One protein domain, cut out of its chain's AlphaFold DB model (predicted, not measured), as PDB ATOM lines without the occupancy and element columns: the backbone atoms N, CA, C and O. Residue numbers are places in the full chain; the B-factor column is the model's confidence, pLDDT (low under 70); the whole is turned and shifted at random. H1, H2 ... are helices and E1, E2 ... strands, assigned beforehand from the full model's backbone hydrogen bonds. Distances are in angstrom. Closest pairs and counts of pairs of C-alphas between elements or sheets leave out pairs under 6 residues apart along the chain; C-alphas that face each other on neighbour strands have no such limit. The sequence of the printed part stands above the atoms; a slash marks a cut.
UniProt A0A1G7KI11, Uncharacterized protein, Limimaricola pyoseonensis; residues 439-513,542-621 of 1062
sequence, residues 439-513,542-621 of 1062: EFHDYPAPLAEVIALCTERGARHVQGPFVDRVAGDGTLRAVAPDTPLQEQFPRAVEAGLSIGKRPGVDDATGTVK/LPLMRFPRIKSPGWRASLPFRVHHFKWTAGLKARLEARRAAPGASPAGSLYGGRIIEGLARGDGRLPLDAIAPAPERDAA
ATOM      1  N   GLU A 439     171.092 177.075 240.045       96.12
ATOM      2  CA  GLU A 439     169.716 177.529 240.250       96.12
ATOM      3  C   GLU A 439     169.507 178.969 239.765       96.12
ATOM      4  O   GLU A 439     169.996 179.950 240.334       96.12
ATOM      5  N   PHE A 440     168.700 179.103 238.717       96.75
ATOM      6  CA  PHE A 440     168.401 180.366 238.054       96.75
ATOM      7  C   PHE A 440     166.936 180.708 238.312       96.75
ATOM      8  O   PHE A 440     166.024 180.143 237.702       96.75
ATOM      9  N   HIS A 441     166.704 181.585 239.289       96.31
ATOM     10  CA  HIS A 441     165.360 181.961 239.714       96.31
ATOM     11  C   HIS A 441     164.672 182.795 238.630       96.31
ATOM     12  O   HIS A 441     165.227 183.788 238.165       96.31
ATOM     13  N   ASP A 442     163.460 182.399 238.257       93.50
ATOM     14  CA  ASP A 442     162.590 183.104 237.323       93.50
ATOM     15  C   ASP A 442     161.363 183.633 238.079       93.50
ATOM     16  O   ASP A 442     160.549 182.878 238.629       93.50
ATOM     17  N   TYR A 443     161.267 184.958 238.122       93.56
ATOM     18  CA  TYR A 443     160.197 185.704 238.769       93.56
ATOM     19  C   TYR A 443     159.249 186.270 237.702       93.56
ATOM     20  O   TYR A 443     159.708 186.654 236.627       93.56
ATOM     21  N   PRO A 444     157.935 186.353 237.976       92.06
ATOM     22  CA  PRO A 444     156.954 186.836 237.003       92.06
ATOM     23  C   PRO A 444     157.002 188.354 236.772       92.06
ATOM     24  O   PRO A 444     156.339 188.856 235.872       92.06
ATOM     25  N   ALA A 445     157.770 189.073 237.588       90.75
ATOM     26  CA  ALA A 445     157.948 190.517 237.559       90.75
ATOM     27  C   ALA A 445     159.339 190.876 238.121       90.75
ATOM     28  O   ALA A 445     159.973 190.018 238.753       90.75
ATOM     29  N   PRO A 446     159.825 192.122 237.941       90.06
ATOM     30  CA  PRO A 446     161.038 192.595 238.605       90.06
ATOM     31  C   PRO A 446     160.996 192.348 240.118       90.06
ATOM     32  O   PRO A 446     159.946 192.469 240.751       90.06
ATOM     33  N   LEU A 447     162.147 192.039 240.724       91.38
ATOM     34  CA  LEU A 447     162.224 191.671 242.145       91.38
ATOM     35  C   LEU A 447     161.625 192.730 243.080       91.38
ATOM     36  O   LEU A 447     160.999 192.363 244.069       91.38
ATOM     37  N   ALA A 448     161.761 194.015 242.750       89.06
ATOM     38  CA  ALA A 448     161.145 195.104 243.508       89.06
ATOM     39  C   ALA A 448     159.609 194.997 243.553       89.06
ATOM     40  O   ALA A 448     159.008 195.197 244.603       89.06
ATOM     41  N   GLU A 449     158.971 194.614 242.444       90.44
ATOM     42  CA  GLU A 449     157.519 194.423 242.381       90.44
ATOM     43  C   GLU A 449     157.082 193.165 243.142       90.44
ATOM     44  O   GLU A 449     156.085 193.180 243.866       90.44
ATOM     45  N   VAL A 450     157.854 192.078 243.033       92.94
ATOM     46  CA  VAL A 450     157.609 190.851 243.806       92.94
ATOM     47  C   VAL A 450     157.698 191.129 245.309       92.94
ATOM     48  O   VAL A 450     156.835 190.682 246.065       92.94
ATOM     49  N   ILE A 451     158.723 191.870 245.737       93.12
ATOM     50  CA  ILE A 451     158.911 192.298 247.126       93.12
ATOM     51  C   ILE A 451     157.743 193.176 247.575       93.12
ATOM     52  O   ILE A 451     157.174 192.903 248.630       93.12
ATOM     53  N   ALA A 452     157.333 194.155 246.764       90.56
ATOM     54  CA  ALA A 452     156.192 195.013 247.071       90.56
ATOM     55  C   ALA A 452     154.907 194.201 247.291       90.56
ATOM     56  O   ALA A 452     154.240 194.399 248.305       90.56
ATOM     57  N   LEU A 453     154.610 193.222 246.425       90.56
ATOM     58  CA  LEU A 453     153.466 192.321 246.621       90.56
ATOM     59  C   LEU A 453     153.598 191.498 247.910       90.56
ATOM     60  O   LEU A 453     152.614 191.266 248.614       90.56
ATOM     61  N   CYS A 454     154.800 191.006 248.216       92.62
ATOM     62  CA  CYS A 454     155.007 190.244 249.443       92.62
ATOM     63  C   CYS A 454     154.742 191.117 250.672       92.62
ATOM     64  O   CYS A 454     154.023 190.686 251.572       92.62
ATOM     65  N   THR A 455     155.249 192.349 250.676       88.75
ATOM     66  CA  THR A 455     155.009 193.337 251.731       88.75
ATOM     67  C   THR A 455     153.521 193.681 251.857       88.75
ATOM     68  O   THR A 455     152.993 193.614 252.964       88.75
ATOM     69  N   GLU A 456     152.827 193.945 250.742       88.00
ATOM     70  CA  GLU A 456     151.373 194.193 250.679       88.00
ATOM     71  C   GLU A 456     150.573 193.074 251.367       88.00
ATOM     72  O   GLU A 456     149.632 193.329 252.114       88.00
ATOM     73  N   ARG A 457     150.992 191.821 251.170       84.12
ATOM     74  CA  ARG A 457     150.318 190.629 251.710       84.12
ATOM     75  C   ARG A 457     150.809 190.193 253.088       84.12
ATOM     76  O   ARG A 457     150.359 189.166 253.592       84.12
ATOM     77  N   GLY A 458     151.781 190.895 253.671       89.62
ATOM     78  CA  GLY A 458     152.477 190.437 254.878       89.62
ATOM     79  C   GLY A 458     153.228 189.108 254.693       89.62
ATOM     80  O   GLY A 458     153.582 188.448 255.675       89.62
ATOM     81  N   ALA A 459     153.475 188.700 253.446       92.88
ATOM     82  CA  ALA A 459     154.252 187.523 253.111       92.88
ATOM     83  C   ALA A 459     155.745 187.808 253.294       92.88
ATOM     84  O   ALA A 459     156.268 188.868 252.965       92.88
ATOM     85  N   ARG A 460     156.452 186.813 253.814       94.38
ATOM     86  CA  ARG A 460     157.852 186.910 254.238       94.38
ATOM     87  C   ARG A 460     158.757 185.996 253.432       94.38
ATOM     88  O   ARG A 460     159.974 186.061 253.574       94.38
ATOM     89  N   HIS A 461     158.178 185.118 252.616       95.12
ATOM     90  CA  HIS A 461     158.928 184.262 251.717       95.12
ATOM     91  C   HIS A 461     158.090 183.735 250.546       95.12
ATOM     92  O   HIS A 461     156.869 183.578 250.633       95.12
ATOM     93  N   VAL A 462     158.784 183.376 249.467       95.44
ATOM     94  CA  VAL A 462     158.224 182.861 248.215       95.44
ATOM     95  C   VAL A 462     158.899 181.541 247.859       95.44
ATOM     96  O   VAL A 462     160.113 181.382 248.001       95.44
ATOM     97  N   GLN A 463     158.104 180.577 247.397       95.69
ATOM     98  CA  GLN A 463     158.600 179.306 246.873       95.69
ATOM     99  C   GLN A 463     158.262 179.168 245.391       95.69
ATOM    100  O   GLN A 463     157.224 179.660 244.953       95.69
ATOM    101  N   GLY A 464     159.079 178.427 244.648       94.06
ATOM    102  CA  GLY A 464     158.774 178.048 243.270       94.06
ATOM    103  C   GLY A 464     159.188 176.609 242.966       94.06
ATOM    104  O   GLY A 464     160.134 176.105 243.576       94.06
ATOM    105  N   PRO A 465     158.472 175.896 242.080       93.06
ATOM    106  CA  PRO A 465     158.917 174.622 241.526       93.06
ATOM    107  C   PRO A 465     160.261 174.722 240.797       93.06
ATOM    108  O   PRO A 465     160.526 175.688 240.085       93.06
ATOM    109  N   PHE A 466     161.068 173.665 240.912       92.50
ATOM    110  CA  PHE A 466     162.178 173.439 239.988       92.50
ATOM    111  C   PHE A 466     161.677 173.040 238.598       92.50
ATOM    112  O   PHE A 466     160.725 172.265 238.482       92.50
ATOM    113  N   VAL A 467     162.379 173.521 237.577       92.69
ATOM    114  CA  VAL A 467     162.260 173.132 236.171       92.69
ATOM    115  C   VAL A 467     163.657 172.751 235.692       92.69
ATOM    116  O   VAL A 467     164.548 173.598 235.631       92.69
ATOM    117  N   ASP A 468     163.876 171.479 235.376       93.62
ATOM    118  CA  ASP A 468     165.191 171.005 234.948       93.62
ATOM    119  C   ASP A 468     165.457 171.418 233.488       93.62
ATOM    120  O   ASP A 468     164.615 171.207 232.611       93.62
ATOM    121  N   ARG A 469     166.633 172.004 233.223       94.69
ATOM    122  CA  ARG A 469     167.091 172.375 231.873       94.69
ATOM    123  C   ARG A 469     168.112 171.363 231.370       94.69
ATOM    124  O   ARG A 469     169.077 171.054 232.069       94.69
ATOM    125  N   VAL A 470     167.879 170.828 230.172       95.06
ATOM    126  CA  VAL A 470     168.658 169.720 229.597       95.06
ATOM    127  C   VAL A 470     168.981 169.968 228.119       95.06
ATOM    128  O   VAL A 470     168.311 170.758 227.445       95.06
ATOM    129  N   ALA A 471     170.022 169.302 227.609       95.25
ATOM    130  CA  ALA A 471     170.386 169.364 226.195       95.25
ATOM    131  C   ALA A 471     169.267 168.785 225.313       95.25
ATOM    132  O   ALA A 471     168.511 167.910 225.741       95.25
ATOM    133  N   GLY A 472     169.174 169.253 224.064       92.44
ATOM    134  CA  GLY A 472     168.099 168.876 223.136       92.44
ATOM    135  C   GLY A 472     167.963 167.372 222.871       92.44
ATOM    136  O   GLY A 472     166.862 166.909 222.589       92.44
ATOM    137  N   ASP A 473     169.062 166.632 223.002       91.31
ATOM    138  CA  ASP A 473     169.202 165.187 222.787       91.31
ATOM    139  C   ASP A 473     169.347 164.386 224.101       91.31
ATOM    140  O   ASP A 473     169.668 163.196 224.073       91.31
ATOM    141  N   GLY A 474     169.168 165.035 225.259       91.25
ATOM    142  CA  GLY A 474     169.299 164.422 226.584       91.25
ATOM    143  C   GLY A 474     170.741 164.142 227.025       91.25
ATOM    144  O   GLY A 474     170.941 163.527 228.074       91.25
ATOM    145  N   THR A 475     171.754 164.571 226.264       93.44
ATOM    146  CA  THR A 475     173.166 164.383 226.635       93.44
ATOM    147  C   THR A 475     173.590 165.273 227.807       93.44
ATOM    148  O   THR A 475     173.135 166.408 227.958       93.44
ATOM    149  N   LEU A 476     174.508 164.769 228.637       92.50
ATOM    150  CA  LEU A 476     175.146 165.547 229.699       92.50
ATOM    151  C   LEU A 476     176.346 166.312 229.124       92.50
ATOM    152  O   LEU A 476     177.424 165.748 228.949       92.50
ATOM    153  N   ARG A 477     176.152 167.595 228.802       91.44
ATOM    154  CA  ARG A 477     177.171 168.444 228.158       91.44
ATOM    155  C   ARG A 477     177.978 169.244 229.179       91.44
ATOM    156  O   ARG A 477     177.482 169.566 230.260       91.44
ATOM    157  N   ALA A 478     179.236 169.543 228.858       91.69
ATOM    158  CA  ALA A 478     180.001 170.538 229.603       91.69
ATOM    159  C   ALA A 478     179.401 171.930 229.351       91.69
ATOM    160  O   ALA A 478     178.887 172.187 228.264       91.69
ATOM    161  N   VAL A 479     179.453 172.809 230.352       93.31
ATOM    162  CA  VAL A 479     178.942 174.179 230.227       93.31
ATOM    163  C   VAL A 479     180.008 175.042 229.563       93.31
ATOM    164  O   VAL A 479     181.109 175.185 230.092       93.31
ATOM    165  N   ALA A 480     179.674 175.630 228.418       90.56
ATOM    166  CA  ALA A 480     180.494 176.649 227.780       90.56
ATOM    167  C   ALA A 480     180.263 178.010 228.472       90.56
ATOM    168  O   ALA A 480     179.107 178.420 228.627       90.56
ATOM    169  N   PRO A 481     181.320 178.728 228.891       79.50
ATOM    170  CA  PRO A 481     181.177 180.007 229.589       79.50
ATOM    171  C   PRO A 481     180.645 181.133 228.687       79.50
ATOM    172  O   PRO A 481     179.938 182.003 229.181       79.50
ATOM    173  N   ASP A 482     180.914 181.085 227.377       84.38
ATOM    174  CA  ASP A 482     180.613 182.186 226.444       84.38
ATOM    175  C   ASP A 482     179.354 181.965 225.583       84.38
ATOM    176  O   ASP A 482     178.996 182.805 224.762       84.38
ATOM    177  N   THR A 483     178.659 180.837 225.752       91.94
ATOM    178  CA  THR A 483     177.405 180.534 225.039       91.94
ATOM    179  C   THR A 483     176.226 180.646 226.005       91.94
ATOM    180  O   THR A 483     176.307 180.077 227.094       91.94
ATOM    181  N   PRO A 484     175.106 181.306 225.666       93.31
ATOM    182  CA  PRO A 484     173.950 181.386 226.561       93.31
ATOM    183  C   PRO A 484     173.447 180.008 227.023       93.31
ATOM    184  O   PRO A 484     173.297 179.081 226.222       93.31
ATOM    185  N   LEU A 485     173.147 179.857 228.318       94.44
ATOM    186  CA  LEU A 485     172.697 178.575 228.887       94.44
ATOM    187  C   LEU A 485     171.423 178.035 228.226       94.44
ATOM    188  O   LEU A 485     171.262 176.824 228.089       94.44
ATOM    189  N   GLN A 486     170.519 178.915 227.801       90.50
ATOM    190  CA  GLN A 486     169.273 178.541 227.139       90.50
ATOM    191  C   GLN A 486     169.511 177.933 225.751       90.50
ATOM    192  O   GLN A 486     168.719 177.093 225.337       90.50
ATOM    193  N   GLU A 487     170.595 178.304 225.063       94.00
ATOM    194  CA  GLU A 487     170.991 177.699 223.785       94.00
ATOM    195  C   GLU A 487     171.652 176.332 224.003       94.00
ATOM    196  O   GLU A 487     171.393 175.384 223.261       94.00
ATOM    197  N   GLN A 488     172.458 176.203 225.062       95.00
ATOM    198  CA  GLN A 488     173.123 174.947 225.427       95.00
ATOM    199  C   GLN A 488     172.141 173.888 225.963       95.00
ATOM    200  O   GLN A 488     172.258 172.701 225.647       95.00
ATOM    201  N   PHE A 489     171.158 174.320 226.759       95.81
ATOM    202  CA  PHE A 489     170.162 173.480 227.426       95.81
ATOM    203  C   PHE A 489     168.736 173.989 227.122       95.81
ATOM    204  O   PHE A 489     168.067 174.570 227.992       95.81
ATOM    205  N   PRO A 490     168.258 173.811 225.874       93.94
ATOM    206  CA  PRO A 490     167.018 174.423 225.395       93.94
ATOM    207  C   PRO A 490     165.745 173.727 225.889       93.94
ATOM    208  O   PRO A 490     164.662 174.297 225.787       93.94
ATOM    209  N   ARG A 491     165.832 172.497 226.411       93.38
ATOM    210  CA  ARG A 491     164.656 171.719 226.829       93.38
ATOM    211  C   ARG A 491     164.373 171.917 228.315       93.38
ATOM    212  O   ARG A 491     165.252 171.691 229.144       93.38
ATOM    213  N   ALA A 492     163.134 172.273 228.645       92.81
ATOM    214  CA  ALA A 492     162.608 172.312 230.006       92.81
ATOM    215  C   ALA A 492     161.797 171.040 230.310       92.81
ATOM    216  O   ALA A 492     160.873 170.689 229.572       92.81
ATOM    217  N   VAL A 493     162.143 170.334 231.390       91.75
ATOM    218  CA  VAL A 493     161.552 169.033 231.754       91.75
ATOM    219  C   VAL A 493     161.373 168.875 233.273       91.75
ATOM    220  O   VAL A 493     162.021 169.554 234.067       91.75
ATOM    221  N   GLU A 494     160.515 167.943 233.698       88.56
ATOM    222  CA  GLU A 494     160.284 167.574 235.109       88.56
ATOM    223  C   GLU A 494     161.110 166.328 235.510       88.56
ATOM    224  O   GLU A 494     160.584 165.322 236.013       88.56
ATOM    225  N   ALA A 495     162.424 166.354 235.260       86.38
ATOM    226  CA  ALA A 495     163.298 165.194 235.465       86.38
ATOM    227  C   ALA A 495     163.414 164.801 236.952       86.38
ATOM    228  O   ALA A 495     163.380 163.614 237.298       86.38
ATOM    229  N   GLY A 496     163.473 165.783 237.857       78.31
ATOM    230  CA  GLY A 496     163.510 165.562 239.303       78.31
ATOM    231  C   GLY A 496     162.276 164.838 239.858       78.31
ATOM    232  O   GLY A 496     162.422 164.030 240.781       78.31
ATOM    233  N   LEU A 497     161.090 165.079 239.285       76.19
ATOM    234  CA  LEU A 497     159.856 164.365 239.631       76.19
ATOM    235  C   LEU A 497     159.807 162.969 239.002       76.19
ATOM    236  O   LEU A 497     159.457 162.016 239.695       76.19
ATOM    237  N   SER A 498     160.180 162.858 237.725       77.62
ATOM    238  CA  SER A 498     160.011 161.635 236.924       77.62
ATOM    239  C   SER A 498     161.019 160.534 237.288       77.62
ATOM    240  O   SER A 498     160.673 159.357 237.313       77.62
ATOM    241  N   ILE A 499     162.259 160.910 237.621       77.06
ATOM    242  CA  ILE A 499     163.350 159.966 237.928       77.06
ATOM    243  C   ILE A 499     163.612 159.906 239.440       77.06
ATOM    244  O   ILE A 499     163.862 158.847 240.019       77.06
ATOM    245  N   GLY A 500     163.564 161.063 240.102       60.72
ATOM    246  CA  GLY A 500     164.046 161.227 241.470       60.72
ATOM    247  C   GLY A 500     163.041 160.903 242.582       60.72
ATOM    248  O   GLY A 500     163.444 160.824 243.745       60.72
ATOM    249  N   LYS A 501     161.744 160.715 242.295       65.69
ATOM    250  CA  LYS A 501     160.689 160.483 243.310       65.69
ATOM    251  C   LYS A 501     159.736 159.354 242.880       65.69
ATOM    252  O   LYS A 501     159.535 159.125 241.699       65.69
ATOM    253  N   ARG A 502     159.182 158.596 243.843       53.19
ATOM    254  CA  ARG A 502     158.256 157.479 243.552       53.19
ATOM    255  C   ARG A 502     156.836 158.006 243.273       53.19
ATOM    256  O   ARG A 502     156.380 158.872 244.029       53.19
ATOM    257  N   PRO A 503     156.101 157.425 242.311       44.62
ATOM    258  CA  PRO A 503     154.639 157.475 242.301       44.62
ATOM    259  C   PRO A 503     154.080 156.878 243.608       44.62
ATOM    260  O   PRO A 503     154.604 155.882 244.102       44.62
ATOM    261  N   GLY A 504     153.055 157.495 244.205       42.78
ATOM    262  CA  GLY A 504     152.355 156.961 245.389       42.78
ATOM    263  C   GLY A 504     152.953 157.278 246.771       42.78
ATOM    264  O   GLY A 504     152.347 156.939 247.779       42.78
ATOM    265  N   VAL A 505     154.105 157.954 246.855       50.88
ATOM    266  CA  VAL A 505     154.621 158.495 248.131       50.88
ATOM    267  C   VAL A 505     154.213 159.962 248.240       50.88
ATOM    268  O   VAL A 505     154.522 160.737 247.340       50.88
ATOM    269  N   ASP A 506     153.575 160.377 249.334       53.12
ATOM    270  CA  ASP A 506     153.049 161.746 249.530       53.12
ATOM    271  C   ASP A 506     154.126 162.851 249.652       53.12
ATOM    272  O   ASP A 506     153.805 164.033 249.759       53.12
ATOM    273  N   ASP A 507     155.416 162.510 249.600       65.00
ATOM    274  CA  ASP A 507     156.512 163.465 249.769       65.00
ATOM    275  C   ASP A 507     156.856 164.221 248.469       65.00
ATOM    276  O   ASP A 507     157.320 163.621 247.492       65.00
ATOM    277  N   ALA A 508     156.645 165.541 248.457       68.88
ATOM    278  CA  ALA A 508     157.082 166.463 247.400       68.88
ATOM    279  C   ALA A 508     158.349 167.268 247.774       68.88
ATOM    280  O   ALA A 508     158.740 168.185 247.045       68.88
ATOM    281  N   THR A 509     159.009 166.948 248.892       71.94
ATOM    282  CA  THR A 509     160.241 167.619 249.338       71.94
ATOM    283  C   THR A 509     161.334 167.518 248.278       71.94
ATOM    284  O   THR A 509     161.551 166.449 247.705       71.94
ATOM    285  N   GLY A 510     162.038 168.619 248.016       74.00
ATOM    286  CA  GLY A 510     163.108 168.665 247.015       74.00
ATOM    287  C   GLY A 510     162.654 168.922 245.580       74.00
ATOM    288  O   GLY A 510     163.458 168.820 244.664       74.00
ATOM    289  N   THR A 511     161.375 169.241 245.369       84.06
ATOM    290  CA  THR A 511     160.810 169.574 244.041       84.06
ATOM    291  C   THR A 511     160.443 171.057 243.907       84.06
ATOM    292  O   THR A 511     159.949 171.492 242.864       84.06
ATOM    293  N   VAL A 512     160.683 171.824 244.973       90.62
ATOM    294  CA  VAL A 512     160.454 173.266 245.101       90.62
ATOM    295  C   VAL A 512     161.648 173.903 245.817       90.62
ATOM    296  O   VAL A 512     162.324 173.227 246.600       90.62
ATOM    297  N   LYS A 513     161.881 175.194 245.595       93.62
ATOM    298  CA  LYS A 513     162.925 175.997 246.244       93.62
ATOM    299  C   LYS A 513     162.301 177.134 247.044       93.62
ATOM    300  O   LYS A 513     161.283 177.687 246.627       93.62
ATOM    301  N   LEU A 542     150.443 178.494 252.610       89.06
ATOM    302  CA  LEU A 542     150.806 177.102 252.853       89.06
ATOM    303  C   LEU A 542     152.093 176.794 252.056       89.06
ATOM    304  O   LEU A 542     152.231 177.265 250.929       89.06
ATOM    305  N   PRO A 543     153.042 175.991 252.572       90.06
ATOM    306  CA  PRO A 543     154.192 175.557 251.780       90.06
ATOM    307  C   PRO A 543     153.764 174.818 250.504       90.06
ATOM    308  O   PRO A 543     152.947 173.897 250.586       90.06
ATOM    309  N   LEU A 544     154.352 175.145 249.345       89.75
ATOM    310  CA  LEU A 544     153.972 174.579 248.036       89.75
ATOM    311  C   LEU A 544     153.970 173.046 248.029       89.75
ATOM    312  O   LEU A 544     153.059 172.420 247.496       89.75
ATOM    313  N   MET A 545     154.946 172.431 248.700       85.44
ATOM    314  CA  MET A 545     155.061 170.974 248.863       85.44
ATOM    315  C   MET A 545     153.846 170.310 249.542       85.44
ATOM    316  O   MET A 545     153.722 169.090 249.501       85.44
ATOM    317  N   ARG A 546     152.968 171.085 250.195       84.00
ATOM    318  CA  ARG A 546     151.757 170.602 250.880       84.00
ATOM    319  C   ARG A 546     150.479 170.772 250.052       84.00
ATOM    320  O   ARG A 546     149.422 170.323 250.500       84.00
ATOM    321  N   PHE A 547     150.554 171.370 248.862       85.50
ATOM    322  CA  PHE A 547     149.418 171.422 247.944       85.50
ATOM    323  C   PHE A 547     149.215 170.053 247.277       85.50
ATOM    324  O   PHE A 547     150.174 169.499 246.741       85.50
ATOM    325  N   PRO A 548     147.983 169.510 247.226       81.88
ATOM    326  CA  PRO A 548     147.725 168.181 246.658       81.88
ATOM    327  C   PRO A 548     148.205 168.010 245.210       81.88
ATOM    328  O   PRO A 548     148.597 166.920 244.806       81.88
ATOM    329  N   ARG A 549     148.193 169.096 244.425       85.94
ATOM    330  CA  ARG A 549     148.521 169.090 242.994       85.94
ATOM    331  C   ARG A 549     149.972 169.473 242.681       85.94
ATOM    332  O   ARG A 549     150.312 169.532 241.506       85.94
ATOM    333  N   ILE A 550     150.849 169.666 243.673       87.25
ATOM    334  CA  ILE A 550     152.243 170.113 243.446       87.25
ATOM    335  C   ILE A 550     153.077 169.170 242.564       87.25
ATOM    336  O   ILE A 550     154.078 169.589 241.989       87.25
ATOM    337  N   LYS A 551     152.667 167.902 242.438       81.69
ATOM    338  CA  LYS A 551     153.304 166.900 241.568       81.69
ATOM    339  C   LYS A 551     152.708 166.829 240.159       81.69
ATOM    340  O   LYS A 551     153.229 166.095 239.333       81.69
ATOM    341  N   SER A 552     151.613 167.538 239.888       83.19
ATOM    342  CA  SER A 552     150.977 167.564 238.569       83.19
ATOM    343  C   SER A 552     151.740 168.532 237.656       83.19
ATOM    344  O   SER A 552     151.745 169.726 237.963       83.19
ATOM    345  N   PRO A 553     152.327 168.072 236.532       80.19
ATOM    346  CA  PRO A 553     153.051 168.950 235.607       80.19
ATOM    347  C   PRO A 553     152.191 170.116 235.106       80.19
ATOM    348  O   PRO A 553     152.607 171.267 235.174       80.19
ATOM    349  N   GLY A 554     150.936 169.849 234.719       81.19
ATOM    350  CA  GLY A 554     150.008 170.896 234.275       81.19
ATOM    351  C   GLY A 554     149.658 171.919 235.364       81.19
ATOM    352  O   GLY A 554     149.475 173.095 235.070       81.19
ATOM    353  N   TRP A 555     149.609 171.514 236.638       86.31
ATOM    354  CA  TRP A 555     149.403 172.471 237.732       86.31
ATOM    355  C   TRP A 555     150.676 173.269 238.037       86.31
ATOM    356  O   TRP A 555     150.590 174.478 238.232       86.31
ATOM    357  N   ARG A 556     151.857 172.638 238.015       87.19
ATOM    358  CA  ARG A 556     153.148 173.338 238.157       87.19
ATOM    359  C   ARG A 556     153.364 174.364 237.049       87.19
ATOM    360  O   ARG A 556     153.858 175.446 237.332       87.19
ATOM    361  N   ALA A 557     152.917 174.064 235.830       83.06
ATOM    362  CA  ALA A 557     152.962 174.996 234.710       83.06
ATOM    363  C   ALA A 557     152.196 176.304 234.984       83.06
ATOM    364  O   ALA A 557     152.597 177.370 234.529       83.06
ATOM    365  N   SER A 558     151.128 176.236 235.782       85.38
ATOM    366  CA  SER A 558     150.353 177.413 236.190       85.38
ATOM    367  C   SER A 558     150.973 178.215 237.343       85.38
ATOM    368  O   SER A 558     150.371 179.192 237.787       85.38
ATOM    369  N   LEU A 559     152.111 177.783 237.904       90.25
ATOM    370  CA  LEU A 559     152.780 178.505 238.986       90.25
ATOM    371  C   LEU A 559     153.672 179.615 238.403       90.25
ATOM    372  O   LEU A 559     154.474 179.340 237.504       90.25
ATOM    373  N   PRO A 560     153.565 180.855 238.915       90.94
ATOM    374  CA  PRO A 560     154.243 181.999 238.307       90.94
ATOM    375  C   PRO A 560     155.728 182.111 238.684       90.94
ATOM    376  O   PRO A 560     156.515 182.654 237.911       90.94
ATOM    377  N   PHE A 561     156.120 181.574 239.842       93.62
ATOM    378  CA  PHE A 561     157.502 181.547 240.332       93.62
ATOM    379  C   PHE A 561     158.167 180.220 239.985       93.62
ATOM    380  O   PHE A 561     157.568 179.171 240.230       93.62
ATOM    381  N   ARG A 562     159.389 180.232 239.446       93.31
ATOM    382  CA  ARG A 562     160.085 179.014 238.998       93.31
ATOM    383  C   ARG A 562     161.585 179.085 239.250       93.31
ATOM    384  O   ARG A 562     162.163 180.160 239.344       93.31
ATOM    385  N   VAL A 563     162.229 177.925 239.322       95.06
ATOM    386  CA  VAL A 563     163.693 177.827 239.364       95.06
ATOM    387  C   VAL A 563     164.168 176.960 238.214       95.06
ATOM    388  O   VAL A 563     163.942 175.750 238.222       95.06
ATOM    389  N   HIS A 564     164.837 177.566 237.234       95.44
ATOM    390  CA  HIS A 564     165.517 176.821 236.182       95.44
ATOM    391  C   HIS A 564     166.780 176.187 236.754       95.44
ATOM    392  O   HIS A 564     167.634 176.869 237.314       95.44
ATOM    393  N   HIS A 565     166.877 174.871 236.627       94.00
ATOM    394  CA  HIS A 565     167.903 174.075 237.278       94.00
ATOM    395  C   HIS A 565     168.822 173.432 236.237       94.00
ATOM    396  O   HIS A 565     168.412 172.532 235.499       94.00
ATOM    397  N   PHE A 566     170.072 173.893 236.186       94.25
ATOM    398  CA  PHE A 566     171.086 173.510 235.195       94.25
ATOM    399  C   PHE A 566     172.080 172.477 235.746       94.25
ATOM    400  O   PHE A 566     173.279 172.536 235.489       94.25
ATOM    401  N   LYS A 567     171.589 171.489 236.503       89.88
ATOM    402  CA  LYS A 567     172.446 170.439 237.080       89.88
ATOM    403  C   LYS A 567     172.837 169.326 236.104       89.88
ATOM    404  O   LYS A 567     173.733 168.541 236.409       89.88
ATOM    405  N   TRP A 568     172.137 169.191 234.973       91.25
ATOM    406  CA  TRP A 568     172.264 168.066 234.031       91.25
ATOM    407  C   TRP A 568     173.429 168.263 233.057       91.25
ATOM    408  O   TRP A 568     173.260 168.355 231.844       91.25
ATOM    409  N   THR A 569     174.629 168.327 233.627       92.81
ATOM    410  CA  THR A 569     175.889 168.613 232.934       92.81
ATOM    411  C   THR A 569     176.844 167.420 233.003       92.81
ATOM    412  O   THR A 569     176.627 166.482 233.777       92.81
ATOM    413  N   ALA A 570     177.914 167.443 232.201       91.12
ATOM    414  CA  ALA A 570     178.878 166.340 232.061       91.12
ATOM    415  C   ALA A 570     179.436 165.817 233.405       91.12
ATOM    416  O   ALA A 570     179.654 164.617 233.560       91.12
ATOM    417  N   GLY A 571     179.599 166.689 234.407       87.75
ATOM    418  CA  GLY A 571     180.111 166.323 235.731       87.75
ATOM    419  C   GLY A 571     179.082 165.712 236.696       87.75
ATOM    420  O   GLY A 571     179.460 165.271 237.781       87.75
ATOM    421  N   LEU A 572     177.781 165.683 236.367       89.56
ATOM    422  CA  LEU A 572     176.717 165.299 237.314       89.56
ATOM    423  C   LEU A 572     176.905 163.892 237.897       89.56
ATOM    424  O   LEU A 572     176.825 163.723 239.114       89.56
ATOM    425  N   LYS A 573     177.151 162.889 237.044       89.19
ATOM    426  CA  LYS A 573     177.280 161.488 237.477       89.19
ATOM    427  C   LYS A 573     178.417 161.330 238.489       89.19
ATOM    428  O   LYS A 573     178.177 160.857 239.597       89.19
ATOM    429  N   ALA A 574     179.608 161.818 238.139       88.75
ATOM    430  CA  ALA A 574     180.788 161.746 238.996       88.75
ATOM    431  C   ALA A 574     180.582 162.496 240.327       88.75
ATOM    432  O   ALA A 574     180.937 161.982 241.386       88.75
ATOM    433  N   ARG A 575     179.929 163.670 240.307       86.44
ATOM    434  CA  ARG A 575     179.585 164.419 241.531       86.44
ATOM    435  C   ARG A 575     178.625 163.650 242.442       86.44
ATOM    436  O   ARG A 575     178.797 163.657 243.661       86.44
ATOM    437  N   LEU A 576     177.614 162.981 241.880       86.94
ATOM    438  CA  LEU A 576     176.673 162.168 242.658       86.94
ATOM    439  C   LEU A 576     177.339 160.918 243.244       86.94
ATOM    440  O   LEU A 576     177.056 160.572 244.391       86.94
ATOM    441  N   GLU A 577     178.220 160.258 242.494       88.12
ATOM    442  CA  GLU A 577     179.003 159.111 242.971       88.12
ATOM    443  C   GLU A 577     179.934 159.519 244.121       88.12
ATOM    444  O   GLU A 577     179.872 158.915 245.194       88.12
ATOM    445  N   ALA A 578     180.689 160.611 243.959       82.75
ATOM    446  CA  ALA A 578     181.544 161.158 245.011       82.75
ATOM    447  C   ALA A 578     180.742 161.538 246.270       82.75
ATOM    448  O   ALA A 578     181.104 161.161 247.384       82.75
ATOM    449  N   ARG A 579     179.590 162.209 246.108       78.31
ATOM    450  CA  ARG A 579     178.717 162.588 247.234       78.31
ATOM    451  C   ARG A 579     178.132 161.375 247.966       78.31
ATOM    452  O   ARG A 579     177.903 161.466 249.167       78.31
ATOM    453  N   ARG A 580     177.874 160.262 247.270       82.56
ATOM    454  CA  ARG A 580     177.400 159.004 247.881       82.56
ATOM    455  C   ARG A 580     178.503 158.264 248.633       82.56
ATOM    456  O   ARG A 580     178.192 157.595 249.613       82.56
ATOM    457  N   ALA A 581     179.745 158.372 248.168       81.56
ATOM    458  CA  ALA A 581     180.910 157.761 248.802       81.56
ATOM    459  C   ALA A 581     181.436 158.568 250.005       81.56
ATOM    460  O   ALA A 581     182.142 158.019 250.848       81.56
ATOM    461  N   ALA A 582     181.099 159.858 250.101       75.06
ATOM    462  CA  ALA A 582     181.574 160.734 251.165       75.06
ATOM    463  C   ALA A 582     181.042 160.330 252.563       75.06
ATOM    464  O   ALA A 582     179.835 160.097 252.724       75.06
ATOM    465  N   PRO A 583     181.897 160.323 253.608       70.06
ATOM    466  CA  PRO A 583     181.460 160.156 254.994       70.06
ATOM    467  C   PRO A 583     180.413 161.210 255.386       70.06
ATOM    468  O   PRO A 583     180.604 162.404 255.166       70.06
ATOM    469  N   GLY A 584     179.289 160.774 255.965       64.00
ATOM    470  CA  GLY A 584     178.186 161.666 256.353       64.00
ATOM    471  C   GLY A 584     177.140 161.937 255.260       64.00
ATOM    472  O   GLY A 584     176.288 162.812 255.433       64.00
ATOM    473  N   ALA A 585     177.156 161.195 254.146       65.75
ATOM    474  CA  ALA A 585     176.100 161.263 253.138       65.75
ATOM    475  C   ALA A 585     174.723 160.889 253.726       65.75
ATOM    476  O   ALA A 585     174.533 159.809 254.286       65.75
ATOM    477  N   SER A 586     173.730 161.773 253.580       63.34
ATOM    478  CA  SER A 586     172.380 161.496 254.092       63.34
ATOM    479  C   SER A 586     171.718 160.319 253.349       63.34
ATOM    480  O   SER A 586     171.797 160.272 252.115       63.34
ATOM    481  N   PRO A 587     170.975 159.423 254.032       69.06
ATOM    482  CA  PRO A 587     170.276 158.312 253.376       69.06
ATOM    483  C   PRO A 587     169.338 158.766 252.248       69.06
ATOM    484  O   PRO A 587     169.312 158.176 251.167       69.06
ATOM    485  N   ALA A 588     168.608 159.866 252.463       64.94
ATOM    486  CA  ALA A 588     167.699 160.435 251.470       64.94
ATOM    487  C   ALA A 588     168.438 160.972 250.230       64.94
ATOM    488  O   ALA A 588     168.008 160.720 249.101       64.94
ATOM    489  N   GLY A 589     169.556 161.678 250.430       69.25
ATOM    490  CA  GLY A 589     170.405 162.175 249.347       69.25
ATOM    491  C   GLY A 589     171.047 161.041 248.549       69.25
ATOM    492  O   GLY A 589     171.031 161.079 247.317       69.25
ATOM    493  N   SER A 590     171.517 159.992 249.229       77.19
ATOM    494  CA  SER A 590     172.108 158.814 248.586       77.19
ATOM    495  C   SER A 590     171.100 158.031 247.744       77.19
ATOM    496  O   SER A 590     171.415 157.650 246.616       77.19
ATOM    497  N   LEU A 591     169.866 157.853 248.233       76.56
ATOM    498  CA  LEU A 591     168.768 157.233 247.477       76.56
ATOM    499  C   LEU A 591     168.324 158.075 246.272       76.56
ATOM    500  O   LEU A 591     167.950 157.541 245.227       76.56
ATOM    501  N   TYR A 592     168.308 159.400 246.413       78.06
ATOM    502  CA  TYR A 592     167.977 160.304 245.313       78.06
ATOM    503  C   TYR A 592     169.053 160.277 244.219       78.06
ATOM    504  O   TYR A 592     168.730 160.042 243.056       78.06
ATOM    505  N   GLY A 593     170.326 160.440 244.595       82.75
ATOM    506  CA  GLY A 593     171.452 160.385 243.661       82.75
ATOM    507  C   GLY A 593     171.581 159.025 242.973       82.75
ATOM    508  O   GLY A 593     171.795 158.976 241.766       82.75
ATOM    509  N   GLY A 594     171.364 157.928 243.710       85.31
ATOM    510  CA  GLY A 594     171.373 156.571 243.154       85.31
ATOM    511  C   GLY A 594     170.369 156.381 242.019       85.31
ATOM    512  O   GLY A 594     170.741 155.895 240.957       85.31
ATOM    513  N   ARG A 595     169.136 156.875 242.180       84.88
ATOM    514  CA  ARG A 595     168.106 156.792 241.130       84.88
ATOM    515  C   ARG A 595     168.456 157.567 239.866       84.88
ATOM    516  O   ARG A 595     168.145 157.107 238.773       84.88
ATOM    517  N   ILE A 596     169.092 158.731 240.004       87.31
ATOM    518  CA  ILE A 596     169.562 159.499 238.843       87.31
ATOM    519  C   ILE A 596     170.651 158.718 238.103       87.31
ATOM    520  O   ILE A 596     170.576 158.591 236.884       87.31
ATOM    521  N   ILE A 597     171.620 158.150 238.829       88.81
ATOM    522  CA  ILE A 597     172.698 157.338 238.244       88.81
ATOM    523  C   ILE A 597     172.122 156.115 237.512       88.81
ATOM    524  O   ILE A 597     172.480 155.865 236.364       88.81
ATOM    525  N   GLU A 598     171.187 155.392 238.131       86.75
ATOM    526  CA  GLU A 598     170.498 154.249 237.514       86.75
ATOM    527  C   GLU A 598     169.660 154.649 236.292       86.75
ATOM    528  O   GLU A 598     169.567 153.887 235.328       86.75
ATOM    529  N   GLY A 599     169.022 155.821 236.329       84.06
ATOM    530  CA  GLY A 599     168.261 156.366 235.206       84.06
ATOM    531  C   GLY A 599     169.157 156.697 234.013       84.06
ATOM    532  O   GLY A 599     168.844 156.305 232.894       84.06
ATOM    533  N   LEU A 600     170.303 157.339 234.263       87.06
ATOM    534  CA  LEU A 600     171.309 157.624 233.236       87.06
ATOM    535  C   LEU A 600     171.920 156.339 232.666       87.06
ATOM    536  O   LEU A 600     172.114 156.248 231.461       87.06
ATOM    537  N   ALA A 601     172.188 155.331 233.502       86.88
ATOM    538  CA  ALA A 601     172.704 154.041 233.038       86.88
ATOM    539  C   ALA A 601     171.722 153.330 232.091       86.88
ATOM    540  O   ALA A 601     172.138 152.766 231.084       86.88
ATOM    541  N   ARG A 602     170.414 153.408 232.373       84.62
ATOM    542  CA  ARG A 602     169.363 152.872 231.490       84.62
ATOM    543  C   ARG A 602     169.232 153.625 230.164       84.62
ATOM    544  O   ARG A 602     168.772 153.035 229.196       84.62
ATOM    545  N   GLY A 603     169.611 154.901 230.127       82.62
ATOM    546  CA  GLY A 603     169.580 155.746 228.932       82.62
ATOM    547  C   GLY A 603     170.920 155.857 228.200       82.62
ATOM    548  O   GLY A 603     171.123 156.845 227.503       82.62
ATOM    549  N   ASP A 604     171.852 154.916 228.400       86.06
ATOM    550  CA  ASP A 604     173.204 154.944 227.811       86.06
ATOM    551  C   ASP A 604     173.954 156.272 228.068       86.06
ATOM    552  O   ASP A 604     174.492 156.934 227.180       86.06
ATOM    553  N   GLY A 605     173.899 156.739 229.317       84.94
ATOM    554  CA  GLY A 605     174.493 158.008 229.743       84.94
ATOM    555  C   GLY A 605     173.677 159.253 229.376       84.94
ATOM    556  O   GLY A 605     174.101 160.365 229.699       84.94
ATOM    557  N   ARG A 606     172.505 159.091 228.750       89.44
ATOM    558  CA  ARG A 606     171.578 160.175 228.397       89.44
ATOM    559  C   ARG A 606     170.314 160.144 229.252       89.44
ATOM    560  O   ARG A 606     169.917 159.123 229.810       89.44
ATOM    561  N   LEU A 607     169.661 161.296 229.339       89.94
ATOM    562  CA  LEU A 607     168.315 161.427 229.884       89.94
ATOM    563  C   LEU A 607     167.281 160.861 228.892       89.94
ATOM    564  O   LEU A 607     167.248 161.318 227.748       89.94
ATOM    565  N   PRO A 608     166.398 159.938 229.312       86.38
ATOM    566  CA  PRO A 608     165.349 159.399 228.449       86.38
ATOM    567  C   PRO A 608     164.204 160.412 228.312       86.38
ATOM    568  O   PRO A 608     163.216 160.338 229.040       86.38
ATOM    569  N   LEU A 609     164.351 161.386 227.409       87.31
ATOM    570  CA  LEU A 609     163.422 162.518 227.285       87.31
ATOM    571  C   LEU A 609     161.966 162.086 227.047       87.31
ATOM    572  O   LEU A 609     161.067 162.696 227.617       87.31
ATOM    573  N   ASP A 610     161.734 160.997 226.309       85.31
ATOM    574  CA  ASP A 610     160.385 160.477 226.028       85.31
ATOM    575  C   ASP A 610     159.659 159.943 227.277       85.31
ATOM    576  O   ASP A 610     158.433 159.857 227.308       85.31
ATOM    577  N   ALA A 611     160.406 159.597 228.331       81.62
ATOM    578  CA  ALA A 611     159.868 159.100 229.598       81.62
ATOM    579  C   ALA A 611     159.731 160.201 230.668       81.62
ATOM    580  O   ALA A 611     159.375 159.910 231.814       81.62
ATOM    581  N   ILE A 612     160.042 161.456 230.329       86.25
ATOM    582  CA  ILE A 612     160.037 162.587 231.259       86.25
ATOM    583  C   ILE A 612     158.994 163.599 230.797       86.25
ATOM    584  O   ILE A 612     158.971 164.015 229.643       86.25
ATOM    585  N   ALA A 613     158.140 164.037 231.722       85.38
ATOM    586  CA  ALA A 613     157.141 165.042 231.395       85.38
ATOM    587  C   ALA A 613     157.814 166.367 230.971       85.38
ATOM    588  O   ALA A 613     158.714 166.843 231.678       85.38
ATOM    589  N   PRO A 614     157.375 166.994 229.861       87.56
ATOM    590  CA  PRO A 614     157.829 168.331 229.509       87.56
ATOM    591  C   PRO A 614     157.364 169.332 230.571       87.56
ATOM    592  O   PRO A 614     156.270 169.203 231.127       87.56
ATOM    593  N   ALA A 615     158.186 170.345 230.832       85.75
ATOM    594  CA  ALA A 615     157.820 171.480 231.669       85.75
ATOM    595  C   ALA A 615     157.549 172.675 230.742       85.75
ATOM    596  O   ALA A 615     158.506 173.285 230.264       85.75
ATOM    597  N   PRO A 616     156.280 172.998 230.429       76.06
ATOM    598  CA  PRO A 616     155.988 174.088 229.510       76.06
ATOM    599  C   PRO A 616     156.492 175.412 230.082       76.06
ATOM    600  O   PRO A 616     156.403 175.640 231.295       76.06
ATOM    601  N   GLU A 617     157.017 176.266 229.207       75.25
ATOM    602  CA  GLU A 617     157.467 177.611 229.566       75.25
ATOM    603  C   GLU A 617     156.325 178.411 230.203       75.25
ATOM    604  O   GLU A 617     155.141 178.126 229.985       75.25
ATOM    605  N   ARG A 618     156.668 179.390 231.046       74.62
ATOM    606  CA  ARG A 618     155.660 180.299 231.599       74.62
ATOM    607  C   ARG A 618     155.092 181.143 230.458       74.62
ATOM    608  O   ARG A 618     155.853 181.734 229.697       74.62
ATOM    609  N   ASP A 619     153.768 181.225 230.373       70.69
ATOM    610  CA  ASP A 619     153.116 182.176 229.477       70.69
ATOM    611  C   ASP A 619     153.357 183.598 230.002       70.69
ATOM    612  O   ASP A 619     152.877 183.966 231.075       70.69
ATOM    613  N   ALA A 620     154.140 184.384 229.265       64.81
ATOM    614  CA  ALA A 620     154.463 185.759 229.633       64.81
ATOM    615  C   ALA A 620     153.241 186.699 229.575       64.81
ATOM    616  O   ALA A 620     153.293 187.774 230.165       64.81
ATOM    617  N   ALA A 621     152.156 186.308 228.892       61.44
ATOM    618  CA  ALA A 621     150.919 187.086 228.809       61.44
ATOM    619  C   ALA A 621     149.961 186.840 229.991       61.44
ATOM    620  O   ALA A 621     148.979 187.567 230.147       61.44
TER     621      ALA A 621
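This is residues 439 to 513 and 542 to 621 of the 1062 residues of an uncharacterized protein of Limimaricola pyoseonensis (UniProt A0A1G7KI11). A strongly twisted sheet of four short to long strands runs through the middle, with a helical hairpin, H5 and H6, off the sheet towards one end of the domain and H1 at the opposite end. Three very short helices, H2, H3 and H4, and long loops lie round the sheet. The printed part has 155 residues with six named helices and four named strands, in the order E1 H1 E2 H2 E3 H3 H4 E4 H5 H6, and the mixed sheet runs E1 E4 E2 E3. The class is mixed, helices and strands, though only 70 residues, under half, are in named elements. The whole is compact, with a radius of gyration of the C-alphas of 16.5 A and spans of 49 by 37 by 30 A.

E1, residues 439 to 442, is an edge strand, antiparallel to E4, residues 562 to 565, at 151 degrees; N 440 and O 564 are 2.8 A apart, within hydrogen-bond range. H1, residues 447 to 456, only grazes the sheet; its closest C-alpha pair with E2, residues 461 to 470, is Cys 454 and His 461, 7.5 A. E2 is parallel to E4 at 39 degrees, with N 467 and O 563 at 2.8 A. The pairing is staggered: E2 pairs with E4 over residues 466 to 468 and with E3, residues 491 to 493, over 468 to 470. E2 and E3 are antiparallel at 124 degrees, with N 493 and O 468 at 2.9 A. Residues 464 to 465 of E2 also pair antiparallel with residues 512 to 513. H2, residues 485 to 488, H3, residues 495 to 498, and H4, residues 553 to 557, each only graze the sheet. H5, residues 572 to 581, and H6, residues 587 to 602, are not on the sheet; they touch as a helical hairpin, opposite ways at a steep tilt of 40 degrees, with the C-alphas of Arg 580 and Ser 590 closest at 5.3 A. H3 and H6 are near each other. Every O i to N i+4 pair is within hydrogen-bond range in H1, H4, H5 and H6; H2 and H3 are too short for such a pair.

E1 begins at C-alpha 439, (169.716, 177.529, 240.250). H1 is 14.0 A long, E2 28.2 A and H5 14.4 A. H6, 22.6 A, ends at C-alpha 602, (169.363, 152.872, 231.490).

The C-alphas farthest apart are those of Glu 456 and Asp 604, 50.4 A. Residues 514 to 541 are not printed, and C-alphas 513 and 542 are 13.8 A apart across this cut. The link from E2 to H2 is long, 14 residues. Residues 583 to 588, of which 587 and 588 belong to H6, stand free. The mean pLDDT of the printed part is 84.8; residues 500 to 508, 584 to 589 and 620 to 621 are under 70.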